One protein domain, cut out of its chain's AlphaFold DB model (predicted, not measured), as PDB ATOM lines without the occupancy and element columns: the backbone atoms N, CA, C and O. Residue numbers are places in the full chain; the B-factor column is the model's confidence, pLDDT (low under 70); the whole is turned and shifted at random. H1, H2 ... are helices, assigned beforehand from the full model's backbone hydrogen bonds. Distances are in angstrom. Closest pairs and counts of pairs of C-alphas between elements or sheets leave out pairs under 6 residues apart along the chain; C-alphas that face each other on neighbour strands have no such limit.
ATOM      1  N   ASP A  15     -35.661 -79.142  63.535       81.44
ATOM      2  CA  ASP A  15     -34.623 -78.663  64.441       81.44
ATOM      3  C   ASP A  15     -33.640 -79.776  64.821       81.44
ATOM      4  O   ASP A  15     -32.433 -79.544  64.910       81.44
ATOM      5  N   ASN A  16     -34.108 -81.018  64.983       82.31
ATOM      6  CA  ASN A  16     -33.227 -82.158  65.252       82.31
ATOM      7  C   ASN A  16     -32.357 -82.522  64.058       82.31
ATOM      8  O   ASN A  16     -31.165 -82.780  64.236       82.31
ATOM      9  N   VAL A  17     -32.923 -82.493  62.852       84.12
ATOM     10  CA  VAL A  17     -32.167 -82.742  61.619       84.12
ATOM     11  C   VAL A  17     -31.077 -81.683  61.444       84.12
ATOM     12  O   VAL A  17     -29.919 -82.012  61.179       84.12
ATOM     13  N   THR A  18     -31.408 -80.416  61.702       80.81
ATOM     14  CA  THR A  18     -30.450 -79.305  61.623       80.81
ATOM     15  C   THR A  18     -29.345 -79.431  62.676       80.81
ATOM     16  O   THR A  18     -28.166 -79.231  62.377       80.81
ATOM     17  N   ARG A  19     -29.688 -79.837  63.908       83.06
ATOM     18  CA  ARG A  19     -28.706 -80.117  64.970       83.06
ATOM     19  C   ARG A  19     -27.771 -81.271  64.608       83.06
ATOM     20  O   ARG A  19     -26.572 -81.164  64.862       83.06
ATOM     21  N   LEU A  20     -28.296 -82.347  64.021       86.19
ATOM     22  CA  LEU A  20     -27.505 -83.496  63.576       86.19
ATOM     23  C   LEU A  20     -26.516 -83.090  62.480       86.19
ATOM     24  O   LEU A  20     -25.328 -83.393  62.583       86.19
ATOM     25  N   TRP A  21     -26.987 -82.339  61.482       83.94
ATOM     26  CA  TRP A  21     -26.149 -81.858  60.388       83.94
ATOM     27  C   TRP A  21     -25.042 -80.924  60.890       83.94
ATOM     28  O   TRP A  21     -23.875 -81.092  60.543       83.94
ATOM     29  N   ARG A  22     -25.371 -80.006  61.807       84.06
ATOM     30  CA  ARG A  22     -24.384 -79.114  62.427       84.06
ATOM     31  C   ARG A  22     -23.304 -79.884  63.192       84.06
ATOM     32  O   ARG A  22     -22.129 -79.559  63.066       84.06
ATOM     33  N   ARG A  23     -23.678 -80.913  63.963       89.00
ATOM     34  CA  ARG A  23     -22.717 -81.781  64.675       89.00
ATOM     35  C   ARG A  23     -21.797 -82.524  63.709       89.00
ATOM     36  O   ARG A  23     -20.598 -82.590  63.953       89.00
ATOM     37  N   PHE A  24     -22.346 -83.039  62.612       85.25
ATOM     38  CA  PHE A  24     -21.572 -83.711  61.571       85.25
ATOM     39  C   PHE A  24     -20.537 -82.778  60.925       85.25
ATOM     40  O   PHE A  24     -19.371 -83.148  60.805       85.25
ATOM     41  N   VAL A  25     -20.933 -81.547  60.584       82.81
ATOM     42  CA  VAL A  25     -20.010 -80.542  60.029       82.81
ATOM     43  C   VAL A  25     -18.918 -80.168  61.026       82.81
ATOM     44  O   VAL A  25     -17.758 -80.080  60.637       82.81
ATOM     45  N   ILE A  26     -19.255 -80.002  62.309       86.19
ATOM     46  CA  ILE A  26     -18.264 -79.726  63.359       86.19
ATOM     47  C   ILE A  26     -17.239 -80.862  63.446       86.19
ATOM     48  O   ILE A  26     -16.045 -80.588  63.479       86.19
ATOM     49  N   LEU A  27     -17.675 -82.125  63.435       85.50
ATOM     50  CA  LEU A  27     -16.762 -83.273  63.447       85.50
ATOM     51  C   LEU A  27     -15.846 -83.290  62.218       85.50
ATOM     52  O   LEU A  27     -14.641 -83.465  62.371       85.50
ATOM     53  N   CYS A  28     -16.386 -83.048  61.020       80.69
ATOM     54  CA  CYS A  28     -15.575 -82.958  59.803       80.69
ATOM     55  C   CYS A  28     -14.545 -81.823  59.889       80.69
ATOM     56  O   CYS A  28     -13.385 -82.020  59.541       80.69
ATOM     57  N   ALA A  29     -14.951 -80.651  60.387       80.44
ATOM     58  CA  ALA A  29     -14.064 -79.507  60.556       80.44
ATOM     59  C   ALA A  29     -12.960 -79.776  61.589       80.44
ATOM     60  O   ALA A  29     -11.825 -79.370  61.371       80.44
ATOM     61  N   LEU A  30     -13.263 -80.484  62.684       81.56
ATOM     62  CA  LEU A  30     -12.271 -80.871  63.693       81.56
ATOM     63  C   LEU A  30     -11.234 -81.850  63.139       81.56
ATOM     64  O   LEU A  30     -10.045 -81.662  63.371       81.56
ATOM     65  N   VAL A  31     -11.673 -82.861  62.384       74.00
ATOM     66  CA  VAL A  31     -10.764 -83.813  61.727       74.00
ATOM     67  C   VAL A  31      -9.879 -83.087  60.712       74.00
ATOM     68  O   VAL A  31      -8.658 -83.213  60.768       74.00
ATOM     69  N   ALA A  32     -10.469 -82.242  59.861       71.75
ATOM     70  CA  ALA A  32      -9.723 -81.437  58.896       71.75
ATOM     71  C   ALA A  32      -8.734 -80.473  59.572       71.75
ATOM     72  O   ALA A  32      -7.621 -80.290  59.090       71.75
ATOM     73  N   ALA A  33      -9.114 -79.880  60.707       74.94
ATOM     74  CA  ALA A  33      -8.233 -79.026  61.492       74.94
ATOM     75  C   ALA A  33      -7.078 -79.817  62.121       74.94
ATOM     76  O   ALA A  33      -5.957 -79.331  62.102       74.94
ATOM     77  N   MET A  34      -7.307 -81.031  62.635       70.75
ATOM     78  CA  MET A  34      -6.231 -81.884  63.166       70.75
ATOM     79  C   MET A  34      -5.209 -82.272  62.094       70.75
ATOM     80  O   MET A  34      -4.009 -82.249  62.375       70.75
ATOM     81  N   ASP A  35      -5.667 -82.583  60.880       66.00
ATOM     82  CA  ASP A  35      -4.783 -82.845  59.741       66.00
ATOM     83  C   ASP A  35      -4.037 -81.576  59.289       66.00
ATOM     84  O   ASP A  35      -2.837 -81.633  59.031       66.00
ATOM     85  N   LEU A  36      -4.713 -80.419  59.244       65.75
ATOM     86  CA  LEU A  36      -4.104 -79.134  58.873       65.75
ATOM     87  C   LEU A  36      -3.081 -78.641  59.906       65.75
ATOM     88  O   LEU A  36      -2.072 -78.049  59.535       65.75
ATOM     89  N   LEU A  37      -3.331 -78.875  61.197       67.00
ATOM     90  CA  LEU A  37      -2.414 -78.509  62.277       67.00
ATOM     91  C   LEU A  37      -1.171 -79.414  62.337       67.00
ATOM     92  O   LEU A  37      -0.312 -79.183  63.185       67.00
ATOM     93  N   GLY A  38      -1.059 -80.444  61.486       60.84
ATOM     94  CA  GLY A  38       0.124 -81.307  61.433       60.84
ATOM     95  C   GLY A  38       0.355 -82.120  62.712       60.84
ATOM     96  O   GLY A  38       1.421 -82.703  62.893       60.84
ATOM     97  N   LEU A  39      -0.639 -82.215  63.607       55.56
ATOM     98  CA  LEU A  39      -0.531 -82.992  64.853       55.56
ATOM     99  C   LEU A  39      -0.257 -84.481  64.580       55.56
ATOM    100  O   LEU A  39       0.310 -85.170  65.426       55.56
ATOM    101  N   LEU A  40      -0.621 -84.970  63.390       52.91
ATOM    102  CA  LEU A  40      -0.304 -86.319  62.925       52.91
ATOM    103  C   LEU A  40       1.142 -86.474  62.417       52.91
ATOM    104  O   LEU A  40       1.683 -87.575  62.513       52.91
ATOM    105  N   GLU A  41       1.789 -85.411  61.927       54.62
ATOM    106  CA  GLU A  41       3.179 -85.460  61.434       54.62
ATOM    107  C   GLU A  41       4.187 -85.648  62.577       54.62
ATOM    108  O   GLU A  41       5.210 -86.307  62.405       54.62
ATOM    109  N   VAL A  42       3.871 -85.154  63.780       52.75
ATOM    110  CA  VAL A  42       4.729 -85.310  64.969       52.75
ATOM    111  C   VAL A  42       4.777 -86.762  65.466       52.75
ATOM    112  O   VAL A  42       5.777 -87.184  66.042       52.75
ATOM    113  N   ILE A  43       3.719 -87.548  65.237       54.50
ATOM    114  CA  ILE A  43       3.597 -88.919  65.765       54.50
ATOM    115  C   ILE A  43       4.015 -89.969  64.723       54.50
ATOM    116  O   ILE A  43       4.520 -91.029  65.087       54.50
ATOM    117  N   TYR A  44       3.849 -89.687  63.428       53.81
ATOM    118  CA  TYR A  44       4.167 -90.620  62.348       53.81
ATOM    119  C   TYR A  44       5.354 -90.118  61.520       53.81
ATOM    120  O   TYR A  44       5.180 -89.407  60.535       53.81
ATOM    121  N   HIS A  45       6.568 -90.569  61.854       50.62
ATOM    122  CA  HIS A  45       7.673 -90.595  60.888       50.62
ATOM    123  C   HIS A  45       7.299 -91.559  59.747       50.62
ATOM    124  O   HIS A  45       7.645 -92.742  59.774       50.62
ATOM    125  N   ARG A  46       6.522 -91.100  58.757       53.66
ATOM    126  CA  ARG A  46       6.241 -91.900  57.560       53.66
ATOM    127  C   ARG A  46       7.485 -91.914  56.675       53.66
ATOM    128  O   ARG A  46       7.949 -90.867  56.234       53.66
ATOM    129  N   HIS A  47       7.982 -93.109  56.359       51.06
ATOM    130  CA  HIS A  47       8.898 -93.332  55.240       51.06
ATOM    131  C   HIS A  47       8.133 -93.132  53.919       51.06
ATOM    132  O   HIS A  47       7.700 -94.093  53.289       51.06
ATOM    133  N   GLY A  54       4.192 -86.480  51.362       55.19
ATOM    134  CA  GLY A  54       4.626 -85.539  52.399       55.19
ATOM    135  C   GLY A  54       3.822 -84.239  52.452       55.19
ATOM    136  O   GLY A  54       4.202 -83.332  53.184       55.19
ATOM    137  N   LEU A  55       2.758 -84.100  51.651       58.91
ATOM    138  CA  LEU A  55       1.941 -82.887  51.648       58.91
ATOM    139  C   LEU A  55       0.933 -82.913  52.812       58.91
ATOM    140  O   LEU A  55       0.082 -83.816  52.856       58.91
ATOM    141  N   PRO A  56       0.966 -81.915  53.718       56.84
ATOM    142  CA  PRO A  56       0.014 -81.827  54.815       56.84
ATOM    143  C   PRO A  56      -1.409 -81.708  54.254       56.84
ATOM    144  O   PRO A  56      -1.694 -80.878  53.389       56.84
ATOM    145  N   GLY A  57      -2.308 -82.578  54.720       62.53
ATOM    146  CA  GLY A  57      -3.720 -82.589  54.321       62.53
ATOM    147  C   GLY A  57      -4.114 -83.562  53.199       62.53
ATOM    148  O   GLY A  57      -5.311 -83.682  52.925       62.53
ATOM    149  N   PHE A  58      -3.182 -84.314  52.593       67.19
ATOM    150  CA  PHE A  58      -3.521 -85.297  51.544       67.19
ATOM    151  C   PHE A  58      -4.532 -86.354  52.026       67.19
ATOM    152  O   PHE A  58      -5.547 -86.602  51.377       67.19
ATOM    153  N   TYR A  59      -4.298 -86.936  53.207       67.38
ATOM    154  CA  TYR A  59      -5.175 -87.962  53.782       67.38
ATOM    155  C   TYR A  59      -6.542 -87.418  54.205       67.38
ATOM    156  O   TYR A  59      -7.545 -88.104  54.014       67.38
ATOM    157  N   SER A  60      -6.602 -86.186  54.714       69.88
ATOM    158  CA  SER A  60      -7.867 -85.531  55.064       69.88
ATOM    159  C   SER A  60      -8.731 -85.300  53.826       69.88
ATOM    160  O   SER A  60      -9.914 -85.646  53.801       69.88
ATOM    161  N   GLY A  61      -8.112 -84.793  52.752       71.50
ATOM    162  CA  GLY A  61      -8.769 -84.631  51.458       71.50
ATOM    163  C   GLY A  61      -9.245 -85.967  50.891       71.50
ATOM    164  O   GLY A  61     -10.396 -86.082  50.474       71.50
ATOM    165  N   TRP A  62      -8.406 -87.003  50.941       70.06
ATOM    166  CA  TRP A  62      -8.764 -88.333  50.448       70.06
ATOM    167  C   TRP A  62      -9.886 -88.990  51.263       70.06
ATOM    168  O   TRP A  62     -10.813 -89.553  50.684       70.06
ATOM    169  N   GLY A  63      -9.866 -88.869  52.594       73.94
ATOM    170  CA  GLY A  63     -10.933 -89.354  53.472       73.94
ATOM    171  C   GLY A  63     -12.264 -88.643  53.224       73.94
ATOM    172  O   GLY A  63     -13.309 -89.295  53.142       73.94
ATOM    173  N   PHE A  64     -12.231 -87.323  53.018       77.81
ATOM    174  CA  PHE A  64     -13.412 -86.543  52.651       77.81
ATOM    175  C   PHE A  64     -13.974 -86.957  51.283       77.81
ATOM    176  O   PHE A  64     -15.177 -87.179  51.134       77.81
ATOM    177  N   VAL A  65     -13.112 -87.124  50.279       82.88
ATOM    178  CA  VAL A  65     -13.533 -87.587  48.949       82.88
ATOM    179  C   VAL A  65     -14.116 -89.000  49.024       82.88
ATOM    180  O   VAL A  65     -15.173 -89.252  48.444       82.88
ATOM    181  N   ALA A  66     -13.493 -89.903  49.785       81.19
ATOM    182  CA  ALA A  66     -13.960 -91.276  49.948       81.19
ATOM    183  C   ALA A  66     -15.358 -91.349  50.585       81.19
ATOM    184  O   ALA A  66     -16.218 -92.080  50.088       81.19
ATOM    185  N   ILE A  67     -15.629 -90.569  51.643       82.44
ATOM    186  CA  ILE A  67     -16.948 -90.590  52.294       82.44
ATOM    187  C   ILE A  67     -18.039 -89.984  51.401       82.44
ATOM    188  O   ILE A  67     -19.143 -90.528  51.325       82.44
ATOM    189  N   VAL A  68     -17.737 -88.907  50.666       81.44
ATOM    190  CA  VAL A  68     -18.680 -88.308  49.706       81.44
ATOM    191  C   VAL A  68     -18.989 -89.291  48.578       81.44
ATOM    192  O   VAL A  68     -20.160 -89.497  48.249       81.44
ATOM    193  N   ALA A  69     -17.967 -89.952  48.029       86.31
ATOM    194  CA  ALA A  69     -18.137 -90.973  47.000       86.31
ATOM    195  C   ALA A  69     -19.018 -92.135  47.488       86.31
ATOM    196  O   ALA A  69     -19.928 -92.552  46.772       86.31
ATOM    197  N   LEU A  70     -18.820 -92.606  48.725       89.19
ATOM    198  CA  LEU A  70     -19.628 -93.670  49.327       89.19
ATOM    199  C   LEU A  70     -21.105 -93.270  49.451       89.19
ATOM    200  O   LEU A  70     -21.988 -94.051  49.095       89.19
ATOM    201  N   ILE A  71     -21.395 -92.045  49.900       84.06
ATOM    202  CA  ILE A  71     -22.774 -91.539  50.014       84.06
ATOM    203  C   ILE A  71     -23.436 -91.423  48.634       84.06
ATOM    204  O   ILE A  71     -24.597 -91.812  48.471       84.06
ATOM    205  N   LEU A  72     -22.717 -90.906  47.632       87.19
ATOM    206  CA  LEU A  72     -23.221 -90.815  46.259       87.19
ATOM    207  C   LEU A  72     -23.517 -92.203  45.685       87.19
ATOM    208  O   LEU A  72     -24.582 -92.406  45.101       87.19
ATOM    209  N   LEU A  73     -22.623 -93.164  45.920       90.44
ATOM    210  CA  LEU A  73     -22.813 -94.549  45.508       90.44
ATOM    211  C   LEU A  73     -24.051 -95.159  46.175       90.44
ATOM    212  O   LEU A  73     -24.897 -95.718  45.481       90.44
ATOM    213  N   ALA A  74     -24.222 -94.987  47.489       88.56
ATOM    214  CA  ALA A  74     -25.401 -95.459  48.217       88.56
ATOM    215  C   ALA A  74     -26.703 -94.828  47.694       88.56
ATOM    216  O   ALA A  74     -27.721 -95.509  47.554       88.56
ATOM    217  N   LYS A  75     -26.680 -93.534  47.347       81.88
ATOM    218  CA  LYS A  75     -27.826 -92.842  46.741       81.88
ATOM    219  C   LYS A  75     -28.164 -93.403  45.357       81.88
ATOM    220  O   LYS A  75     -29.344 -93.536  45.030       81.88
ATOM    221  N   GLN A  76     -27.154 -93.751  44.565       88.75
ATOM    222  CA  GLN A  76     -27.346 -94.378  43.261       88.75
ATOM    223  C   GLN A  76     -27.900 -95.803  43.402       88.75
ATOM    224  O   GLN A  76     -28.861 -96.161  42.722       88.75
ATOM    225  N   LEU A  77     -27.370 -96.572  44.355       89.75
ATOM    226  CA  LEU A  77     -27.866 -97.897  44.731       89.75
ATOM    227  C   LEU A  77     -29.329 -97.844  45.173       89.75
ATOM    228  O   LEU A  77     -30.122 -98.669  44.738       89.75
ATOM    229  N   ARG A  78     -29.722 -96.831  45.954       86.31
ATOM    230  CA  ARG A  78     -31.125 -96.628  46.343       86.31
ATOM    231  C   ARG A  78     -32.040 -96.497  45.128       86.31
ATOM    232  O   ARG A  78     -33.107 -97.089  45.142       86.31
ATOM    233  N   ARG A  79     -31.644 -95.756  44.087       80.81
ATOM    234  CA  ARG A  79     -32.442 -95.657  42.849       80.81
ATOM    235  C   ARG A  79     -32.537 -96.986  42.106       80.81
ATOM    236  O   ARG A  79     -33.589 -97.274  41.559       80.81
ATOM    237  N   LEU A  80     -31.459 -97.766  42.090       84.88
ATOM    238  CA  LEU A  80     -31.436 -99.069  41.426       84.88
ATOM    239  C   LEU A  80     -32.281-100.118  42.169       84.88
ATOM    240  O   LEU A  80     -32.923-100.949  41.540       84.88
ATOM    241  N   VAL A  81     -32.269-100.083  43.503       84.75
ATOM    242  CA  VAL A  81     -32.968-101.049  44.367       84.75
ATOM    243  C   VAL A  81     -34.434-100.677  44.593       84.75
ATOM    244  O   VAL A  81     -35.231-101.552  44.924       84.75
ATOM    245  N   MET A  82     -34.808 -99.401  44.436       77.50
ATOM    246  CA  MET A  82     -36.177 -98.942  44.670       77.50
ATOM    247  C   MET A  82     -37.146 -99.670  43.733       77.50
ATOM    248  O   MET A  82     -37.175 -99.435  42.527       77.50
TER     249      MET A  82
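What this domain is: This is residues 15 to 47 and 54 to 82 of the 95 residues of an uncharacterized protein of Gammaproteobacteria bacterium SG8_31 (UniProt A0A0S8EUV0). Two long helices, H1 and then H2, make a narrow V: the last part of H1 meets the first part of H2, and their other ends stand free. Residues 37 to 47 form a loop beyond the closed end of the V. The printed part has 62 residues, no named strand, and is all helix. It is flat, spanning 47 by 30 by 14 A, and only just loose, close to extended, with a radius of gyration of the C-alphas of 15.7 A.

How they stand to each other: H1, residues 15 to 36, touches H2, residues 58 to 81, with 31 to 35 alone, and H2 touches it with 59 to 60 alone. Their closest C-alphas, those of Ala 32 and Ser 60, are 5.9 A apart. They run opposite ways at a steep tilt of 35.5 degrees, only just beyond shallow. Residues 15 to 27 and 65 to 82 stand free. In H1 and H2, every O i to N i+4 pair is within hydrogen-bond range.

Where its parts are: H1 begins at C-alpha 15 (-34.623, -78.663, 64.441) and is 31.0 A long from first to last C-alpha. H2, 34.2 A, ends at C-alpha 81 (-32.968, -101.049, 44.367).

The domain as a whole: The C-alphas farthest apart, of Val 42 and Met 82, are 47.7 A apart. Residues 48 to 53 are not printed; C-alphas 47 and 54 are 9.3 A apart across this cut, in the link from H1 to H2. The pLDDT is under 70 at residues 35 to 47 and 54 to 60.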